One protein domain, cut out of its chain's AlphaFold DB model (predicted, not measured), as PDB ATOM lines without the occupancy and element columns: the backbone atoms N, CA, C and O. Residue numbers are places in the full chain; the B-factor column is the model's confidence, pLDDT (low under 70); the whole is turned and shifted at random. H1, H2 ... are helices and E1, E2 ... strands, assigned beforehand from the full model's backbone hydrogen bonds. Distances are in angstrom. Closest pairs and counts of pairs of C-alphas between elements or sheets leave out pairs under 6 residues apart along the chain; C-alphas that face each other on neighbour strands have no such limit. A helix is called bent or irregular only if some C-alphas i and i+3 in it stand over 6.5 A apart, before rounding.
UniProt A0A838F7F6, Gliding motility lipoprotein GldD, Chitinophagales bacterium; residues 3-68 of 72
ATOM      1  N   SER A   3     217.959 208.840 283.446       97.06
ATOM      2  CA  SER A   3     218.393 210.071 282.791       97.06
ATOM      3  C   SER A   3     219.176 209.683 281.543       97.06
ATOM      4  O   SER A   3     220.122 208.900 281.643       97.06
ATOM      5  N   THR A   4     218.795 210.201 280.378       96.75
ATOM      6  CA  THR A   4     219.461 209.899 279.100       96.75
ATOM      7  C   THR A   4     220.031 211.167 278.452       96.75
ATOM      8  O   THR A   4     219.573 212.269 278.764       96.75
ATOM      9  N   PRO A   5     220.990 211.049 277.512       97.12
ATOM     10  CA  PRO A   5     221.484 212.190 276.732       97.12
ATOM     11  C   PRO A   5     220.414 212.896 275.881       97.12
ATOM     12  O   PRO A   5     220.618 214.032 275.467       97.12
ATOM     13  N   ASN A   6     219.268 212.251 275.632       96.62
ATOM     14  CA  ASN A   6     218.157 212.814 274.861       96.62
ATOM     15  C   ASN A   6     217.176 213.630 275.730       96.62
ATOM     16  O   ASN A   6     216.048 213.859 275.305       96.62
ATOM     17  N   HIS A   7     217.576 214.046 276.938       96.75
ATOM     18  CA  HIS A   7     216.717 214.757 277.898       96.75
ATOM     19  C   HIS A   7     215.453 213.964 278.281       96.75
ATOM     20  O   HIS A   7     214.370 214.519 278.447       96.75
ATOM     21  N   VAL A   8     215.596 212.641 278.418       97.88
ATOM     22  CA  VAL A   8     214.545 211.761 278.943       97.88
ATOM     23  C   VAL A   8     214.858 211.447 280.400       97.88
ATOM     24  O   VAL A   8     215.912 210.885 280.708       97.88
ATOM     25  N   TYR A   9     213.926 211.775 281.290       97.62
ATOM     26  CA  TYR A   9     214.030 211.563 282.733       97.62
ATOM     27  C   TYR A   9     212.891 210.690 283.223       97.62
ATOM     28  O   TYR A   9     211.800 210.752 282.668       97.62
ATOM     29  N   GLY A  10     213.095 209.910 284.284       96.25
ATOM     30  CA  GLY A  10     211.979 209.169 284.865       96.25
ATOM     31  C   GLY A  10     212.349 208.058 285.829       96.25
ATOM     32  O   GLY A  10     213.441 208.017 286.406       96.25
ATOM     33  N   ILE A  11     211.413 207.134 286.015       95.88
ATOM     34  CA  ILE A  11     211.573 205.971 286.884       95.88
ATOM     35  C   ILE A  11     211.131 204.731 286.122       95.88
ATOM     36  O   ILE A  11     210.061 204.696 285.524       95.88
ATOM     37  N   TYR A  12     211.973 203.707 286.198       94.62
ATOM     38  CA  TYR A  12     211.661 202.333 285.850       94.62
ATOM     39  C   TYR A  12     211.619 201.533 287.150       94.62
ATOM     40  O   TYR A  12     212.497 201.713 288.003       94.62
ATOM     41  N   TYR A  13     210.616 200.680 287.309       90.75
ATOM     42  CA  TYR A  13     210.475 199.826 288.478       90.75
ATOM     43  C   TYR A  13     209.793 198.507 288.127       90.75
ATOM     44  O   TYR A  13     208.939 198.423 287.244       90.75
ATOM     45  N   GLU A  14     210.189 197.472 288.856       88.06
ATOM     46  CA  GLU A  14     209.611 196.140 288.760       88.06
ATOM     47  C   GLU A  14     208.737 195.895 289.988       88.06
ATOM     48  O   GLU A  14     209.111 196.247 291.110       88.06
ATOM     49  N   VAL A  15     207.553 195.324 289.774       82.88
ATOM     50  CA  VAL A  15     206.640 194.944 290.853       82.88
ATOM     51  C   VAL A  15     206.790 193.447 291.074       82.88
ATOM     52  O   VAL A  15     206.427 192.647 290.215       82.88
ATOM     53  N   GLY A  16     207.358 193.077 292.220       70.50
ATOM     54  CA  GLY A  16     207.536 191.679 292.603       70.50
ATOM     55  C   GLY A  16     206.235 190.995 293.033       70.50
ATOM     56  O   GLY A  16     205.221 191.639 293.309       70.50
ATOM     57  N   GLY A  17     206.293 189.667 293.146       70.69
ATOM     58  CA  GLY A  17     205.176 188.833 293.591       70.69
ATOM     59  C   GLY A  17     204.165 188.518 292.486       70.69
ATOM     60  O   GLY A  17     204.465 188.606 291.299       70.69
ATOM     61  N   ASN A  18     202.942 188.157 292.881       63.62
ATOM     62  CA  ASN A  18     201.840 187.793 291.979       63.62
ATOM     63  C   ASN A  18     201.164 189.017 291.325       63.62
ATOM     64  O   ASN A  18     199.956 189.021 291.080       63.62
ATOM     65  N   ALA A  19     201.923 190.082 291.074       69.38
ATOM     66  CA  ALA A  19     201.419 191.247 290.369       69.38
ATOM     67  C   ALA A  19     201.267 190.925 288.876       69.38
ATOM     68  O   ALA A  19     202.203 190.461 288.232       69.38
ATOM     69  N   ALA A  20     200.102 191.234 288.303       65.56
ATOM     70  CA  ALA A  20     199.865 191.070 286.866       65.56
ATOM     71  C   ALA A  20     200.730 192.016 286.002       65.56
ATOM     72  O   ALA A  20     200.914 191.765 284.811       65.56
ATOM     73  N   SER A  21     201.264 193.091 286.600       72.88
ATOM     74  CA  SER A  21     202.104 194.099 285.946       72.88
ATOM     75  C   SER A  21     203.530 194.118 286.510       72.88
ATOM     76  O   SER A  21     203.856 194.947 287.363       72.88
ATOM     77  N   ALA A  22     204.380 193.200 286.057       80.31
ATOM     78  CA  ALA A  22     205.710 193.009 286.641       80.31
ATOM     79  C   ALA A  22     206.708 194.140 286.318       80.31
ATOM     80  O   ALA A  22     207.692 194.301 287.033       80.31
ATOM     81  N   LEU A  23     206.455 194.942 285.276       90.12
ATOM     82  CA  LEU A  23     207.328 196.032 284.827       90.12
ATOM     83  C   LEU A  23     206.509 197.285 284.557       90.12
ATOM     84  O   LEU A  23     205.516 197.245 283.826       90.12
ATOM     85  N   GLN A  24     206.959 198.411 285.102       94.19
ATOM     86  CA  GLN A  24     206.379 199.721 284.842       94.19
ATOM     87  C   GLN A  24     207.464 200.786 284.705       94.19
ATOM     88  O   GLN A  24     208.526 200.723 285.327       94.19
ATOM     89  N   PHE A  25     207.175 201.807 283.908       95.81
ATOM     90  CA  PHE A  25     207.987 203.010 283.854       95.81
ATOM     91  C   PHE A  25     207.133 204.237 283.565       95.81
ATOM     92  O   PHE A  25     206.051 204.158 282.980       95.81
ATOM     93  N   PHE A  26     207.652 205.392 283.946       96.69
ATOM     94  CA  PHE A  26     207.219 206.666 283.400       96.69
ATOM     95  C   PHE A  26     208.446 207.502 283.071       96.69
ATOM     96  O   PHE A  26     209.447 207.446 283.792       96.69
ATOM     97  N   ILE A  27     208.360 208.260 281.984       98.00
ATOM     98  CA  ILE A  27     209.415 209.141 281.503       98.00
ATOM     99  C   ILE A  27     208.843 210.462 280.980       98.00
ATOM    100  O   ILE A  27     207.695 210.527 280.547       98.00
ATOM    101  N   THR A  28     209.645 211.519 281.042       97.88
ATOM    102  CA  THR A  28     209.264 212.892 280.702       97.88
ATOM    103  C   THR A  28     210.475 213.700 280.234       97.88
ATOM    104  O   THR A  28     211.614 213.326 280.516       97.88
ATOM    105  N   ASP A  29     210.235 214.810 279.538       97.06
ATOM    106  CA  ASP A  29     211.218 215.882 279.316       97.06
ATOM    107  C   ASP A  29     211.204 216.959 280.421       97.06
ATOM    108  O   ASP A  29     211.969 217.917 280.366       97.06
ATOM    109  N   SER A  30     210.361 216.789 281.445       95.94
ATOM    110  CA  SER A  30     210.111 217.726 282.553       95.94
ATOM    111  C   SER A  30     209.367 219.014 282.185       95.94
ATOM    112  O   SER A  30     209.166 219.849 283.067       95.94
ATOM    113  N   ILE A  31     208.940 219.189 280.931       94.44
ATOM    114  CA  ILE A  31     208.271 220.415 280.464       94.44
ATOM    115  C   ILE A  31     206.891 220.151 279.856       94.44
ATOM    116  O   ILE A  31     205.925 220.783 280.282       94.44
ATOM    117  N   LYS A  32     206.763 219.237 278.885       95.88
ATOM    118  CA  LYS A  32     205.503 219.018 278.146       95.88
ATOM    119  C   LYS A  32     205.245 217.568 277.745       95.88
ATOM    120  O   LYS A  32     204.087 217.184 277.598       95.88
ATOM    121  N   HIS A  33     206.285 216.756 277.582       97.50
ATOM    122  CA  HIS A  33     206.138 215.372 277.162       97.50
ATOM    123  C   HIS A  33     206.105 214.426 278.355       97.50
ATOM    124  O   HIS A  33     206.910 214.521 279.284       97.50
ATOM    125  N   PHE A  34     205.188 213.464 278.307       97.06
ATOM    126  CA  PHE A  34     205.067 212.416 279.307       97.06
ATOM    127  C   PHE A  34     204.650 211.103 278.644       97.06
ATOM    128  O   PHE A  34     203.691 211.064 277.876       97.06
ATOM    129  N   LEU A  35     205.350 210.018 278.971       97.31
ATOM    130  CA  LEU A  35     205.028 208.664 278.528       97.31
ATOM    131  C   LEU A  35     205.066 207.714 279.726       97.31
ATOM    132  O   LEU A  35     206.051 207.663 280.460       97.31
ATOM    133  N   ARG A  36     204.006 206.921 279.897       96.31
ATOM    134  CA  ARG A  36     203.931 205.836 280.881       96.31
ATOM    135  C   ARG A  36     203.777 204.504 280.158       96.31
ATOM    136  O   ARG A  36     202.936 204.387 279.272       96.31
ATOM    137  N   GLY A  37     204.542 203.504 280.582       94.69
ATOM    138  CA  GLY A  37     204.425 202.128 280.114       94.69
ATOM    139  C   GLY A  37     204.234 201.154 281.271       94.69
ATOM    140  O   GLY A  37     204.774 201.339 282.362       94.69
ATOM    141  N   SER A  38     203.458 200.104 281.029       92.81
ATOM    142  CA  SER A  38     203.243 198.999 281.966       92.81
ATOM    143  C   SER A  38     203.069 197.703 281.187       92.81
ATOM    144  O   SER A  38     202.203 197.629 280.315       92.81
ATOM    145  N   LEU A  39     203.878 196.696 281.500       88.62
ATOM    146  CA  LEU A  39     203.804 195.372 280.893       88.62
ATOM    147  C   LEU A  39     202.844 194.498 281.697       88.62
ATOM    148  O   LEU A  39     203.083 194.285 282.884       88.62
ATOM    149  N   TYR A  40     201.805 193.974 281.046       85.50
ATOM    150  CA  TYR A  40     200.854 193.036 281.643       85.50
ATOM    151  C   TYR A  40     201.046 191.637 281.072       85.50
ATOM    152  O   TYR A  40     201.149 191.470 279.856       85.50
ATOM    153  N   PHE A  41     201.025 190.628 281.941       81.12
ATOM    154  CA  PHE A  41     200.959 189.233 281.522       81.12
ATOM    155  C   PHE A  41     199.506 188.767 281.518       81.12
ATOM    156  O   PHE A  41     198.813 188.842 282.530       81.12
ATOM    157  N   TYR A  42     199.035 188.284 280.367       76.50
ATOM    158  CA  TYR A  42     197.703 187.696 280.225       76.50
ATOM    159  C   TYR A  42     197.715 186.223 280.670       76.50
ATOM    160  O   TYR A  42     197.505 185.307 279.878       76.50
ATOM    161  N   ASN A  43     198.054 185.983 281.935       70.12
ATOM    162  CA  ASN A  43     198.047 184.665 282.563       70.12
ATOM    163  C   ASN A  43     197.692 184.780 284.053       70.12
ATOM    164  O   ASN A  43     197.717 185.864 284.637       70.12
ATOM    165  N   THR A  44     197.350 183.653 284.677       73.81
ATOM    166  CA  THR A  44     197.267 183.595 286.138       73.81
ATOM    167  C   THR A  44     198.650 183.926 286.710       73.81
ATOM    168  O   THR A  44     199.616 183.276 286.298       73.81
ATOM    169  N   PRO A  45     198.778 184.896 287.638       64.81
ATOM    170  CA  PRO A  45     200.079 185.342 288.118       64.81
ATOM    171  C   PRO A  45     200.892 184.186 288.711       64.81
ATOM    172  O   PRO A  45     200.508 183.588 289.716       64.81
ATOM    173  N   ASN A  46     202.017 183.878 288.072       73.19
ATOM    174  CA  ASN A  46     203.007 182.920 288.545       73.19
ATOM    175  C   ASN A  46     204.393 183.525 288.304       73.19
ATOM    176  O   ASN A  46     204.869 183.571 287.169       73.19
ATOM    177  N   ALA A  47     205.013 184.027 289.374       69.31
ATOM    178  CA  ALA A  47     206.269 184.766 289.296       69.31
ATOM    179  C   ALA A  47     207.403 183.949 288.649       69.31
ATOM    180  O   ALA A  47     208.110 184.470 287.786       69.31
ATOM    181  N   ASP A  48     207.518 182.662 288.985       75.69
ATOM    182  CA  ASP A  48     208.575 181.785 288.465       75.69
ATOM    183  C   ASP A  48     208.411 181.520 286.963       75.69
ATOM    184  O   ASP A  48     209.386 181.507 286.213       75.69
ATOM    185  N   SER A  49     207.168 181.371 286.499       80.50
ATOM    186  CA  SER A  49     206.862 181.165 285.075       80.50
ATOM    187  C   SER A  49     207.032 182.443 284.247       80.50
ATOM    188  O   SER A  49     207.332 182.379 283.056       80.50
ATOM    189  N   ILE A  50     206.833 183.611 284.861       81.31
ATOM    190  CA  ILE A  50     206.907 184.921 284.200       81.31
ATOM    191  C   ILE A  50     208.348 185.448 284.136       81.31
ATOM    192  O   ILE A  50     208.702 186.150 283.184       81.31
ATOM    193  N   ALA A  51     209.195 185.101 285.108       83.81
ATOM    194  CA  ALA A  51     210.560 185.615 285.229       83.81
ATOM    195  C   ALA A  51     211.418 185.498 283.946       83.81
ATOM    196  O   ALA A  51     212.093 186.480 283.610       83.81
ATOM    197  N   PRO A  52     211.391 184.387 283.175       88.19
ATOM    198  CA  PRO A  52     212.146 184.288 281.924       88.19
ATOM    199  C   PRO A  52     211.682 185.297 280.868       88.19
ATOM    200  O   PRO A  52     212.505 185.931 280.211       88.19
ATOM    201  N   VAL A  53     210.367 185.494 280.736       87.62
ATOM    202  CA  VAL A  53     209.791 186.425 279.754       87.62
ATOM    203  C   VAL A  53     210.063 187.871 280.160       87.62
ATOM    204  O   VAL A  53     210.432 188.694 279.324       87.62
ATOM    205  N   LEU A  54     209.956 188.179 281.454       86.88
ATOM    206  CA  LEU A  54     210.320 189.488 281.991       86.88
ATOM    207  C   LEU A  54     211.795 189.814 281.714       86.88
ATOM    208  O   LEU A  54     212.115 190.917 281.271       86.88
ATOM    209  N   SER A  55     212.683 188.839 281.924       89.69
ATOM    210  CA  SER A  55     214.121 188.984 281.666       89.69
ATOM    211  C   SER A  55     214.429 189.184 280.182       89.69
ATOM    212  O   SER A  55     215.359 189.916 279.855       89.69
ATOM    213  N   PHE A  56     213.639 188.574 279.295       91.62
ATOM    214  CA  PHE A  56     213.758 188.747 277.848       91.62
ATOM    215  C   PHE A  56     213.313 190.141 277.379       91.62
ATOM    216  O   PHE A  56     213.998 190.752 276.571       91.62
ATOM    217  N   ILE A  57     212.209 190.675 277.916       91.25
ATOM    218  CA  ILE A  57     211.630 191.963 277.482       91.25
ATOM    219  C   ILE A  57     212.353 193.171 278.099       91.25
ATOM    220  O   ILE A  57     212.392 194.257 277.519       91.25
ATOM    221  N   LYS A  58     212.924 193.017 279.297       91.88
ATOM    222  CA  LYS A  58     213.557 194.120 280.033       91.88
ATOM    223  C   LYS A  58     214.634 194.875 279.230       91.88
ATOM    224  O   LYS A  58     214.582 196.107 279.237       91.88
ATOM    225  N   PRO A  59     215.591 194.217 278.544       95.25
ATOM    226  CA  PRO A  59     216.572 194.904 277.703       95.25
ATOM    227  C   PRO A  59     215.927 195.762 276.612       95.25
ATOM    228  O   PRO A  59     216.356 196.899 276.422       95.25
ATOM    229  N   ASP A  60     214.866 195.267 275.974       95.38
ATOM    230  CA  ASP A  60     214.170 195.976 274.895       95.38
ATOM    231  C   ASP A  60     213.469 197.237 275.410       95.38
ATOM    232  O   ASP A  60     213.562 198.302 274.799       95.38
ATOM    233  N   VAL A  61     212.825 197.162 276.580       95.06
ATOM    234  CA  VAL A  61     212.222 198.345 277.220       95.06
ATOM    235  C   VAL A  61     213.291 199.370 277.593       95.06
ATOM    236  O   VAL A  61     213.097 200.574 277.411       95.06
ATOM    237  N   MET A  62     214.435 198.913 278.101       95.38
ATOM    238  CA  MET A  62     215.543 199.809 278.419       95.38
ATOM    239  C   MET A  62     216.119 200.466 277.164       95.38
ATOM    240  O   MET A  62     216.452 201.649 277.214       95.38
ATOM    241  N   GLU A  63     216.223 199.742 276.053       96.75
ATOM    242  CA  GLU A  63     216.693 200.289 274.780       96.75
ATOM    243  C   GLU A  63     215.702 201.298 274.191       96.75
ATOM    244  O   GLU A  63     216.109 202.376 273.753       96.75
ATOM    245  N   LEU A  64     214.399 201.022 274.289       96.12
ATOM    246  CA  LEU A  64     213.343 201.972 273.939       96.12
ATOM    247  C   LEU A  64     213.505 203.280 274.719       96.12
ATOM    248  O   LEU A  64     213.529 204.351 274.122       96.12
ATOM    249  N   ILE A  65     213.673 203.213 276.042       96.62
ATOM    250  CA  ILE A  65     213.836 204.411 276.881       96.62
ATOM    251  C   ILE A  65     215.126 205.168 276.531       96.62
ATOM    252  O   ILE A  65     215.123 206.398 276.482       96.62
ATOM    253  N   LYS A  66     216.234 204.454 276.291       96.56
ATOM    254  CA  LYS A  66     217.536 205.057 275.953       96.56
ATOM    255  C   LYS A  66     217.513 205.793 274.618       96.56
ATOM    256  O   LYS A  66     218.134 206.848 274.498       96.56
ATOM    257  N   THR A  67     216.832 205.230 273.624       97.56
ATOM    258  CA  THR A  67     216.813 205.747 272.247       97.56
ATOM    259  C   THR A  67     215.678 206.731 271.985       97.56
ATOM    260  O   THR A  67     215.726 207.444 270.981       97.56
ATOM    261  N   LEU A  68     214.700 206.825 272.893       97.88
ATOM    262  CA  LEU A  68     213.578 207.749 272.782       97.88
ATOM    263  C   LEU A  68     214.055 209.197 272.620       97.88
ATOM    264  O   LEU A  68     214.936 209.679 273.339       97.88
TER     265      LEU A  68
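What this domain is: This is residues 3 to 68 of the 72 residues of the protein "Gliding motility lipoprotein GldD" of Chitinophagales bacterium (UniProt A0A838F7F6). A narrow sheet of three antiparallel strands has one long helix, H1, over one of its faces; H1 runs along the strands, and the other face has no named helix. Strands and helix follow the long axis of a rod-like outline, and the first residues of H1 reach past the sheet's end. The printed part has 66 residues, with three named strands and then one named helix, in the order E1, E2, E3, H1; the sheet's order is E1, E2, E3, and the class is mixed, helices and strands. It is only just loose, close to compact, with a radius of gyration of the C-alphas of 13.2 A and spans of 39 by 18 by 16 A.

Where its parts are: E1 is residues 9 to 14, 17.1 A from first to last C-alpha, and begins at C-alpha 9 at (214.030, 211.563, 282.733). E2 is residues 23 to 28, 17.5 A long. E3 is residues 34 to 39, 17.2 A long, and ends at C-alpha 39 at (203.804, 195.372, 280.893). H1 is residues 47 to 67, 29.0 A long, and ends at C-alpha 67 at (216.813, 205.747, 272.247). H1 is only just irregular, with C-alphas 49 and 52 6.9 A apart, and it has a kink of 45 degrees near residue 54.

How they stand to each other: The strands form a meander, each strand the antiparallel neighbour of the one before. E1 and E2 are a hairpin at 173 degrees between their directions, with N 11 and O 26 within hydrogen-bond range at 3.0 A and N 28 and O 9 at 2.8 A. E2 and E3 are a hairpin, also at 173 degrees, with N 27 and O 35 within hydrogen-bond range at 2.8 A and N 37 and O 25 at 2.9 A. E1 and E3 are the edge strands, and E2 is the inner strand. With H1 on one face, the whole makes two layers, a helix on one face of a sheet. H1 lies over E2 at a height over the sheet of 8.5 A, and on the local plane its line and that of E2 stand at 1 degrees, along the strands. The closest C-alphas of E2 and H1 are those of Leu 23 and Leu 54, 7.7 A apart. H1 is near E1 and E3, with 7 and 6 pairs of C-alphas within 10 A. In H1, 13 of 17 O i to N i+4 pairs are within hydrogen-bond range.

The domain as a whole: The C-alphas of Ile 31 and Ser 49 are the two farthest apart, at 39.5 A. The printed part runs from residue 3 to residue 68 and has no cut. The link from E2 to E3 is tight, those from E1 to E2 and from E3 to H1 are short, and no link is long. The mean pLDDT of the printed part is 88.6; residues 18 to 20, residue 45 and residue 47 are under 70.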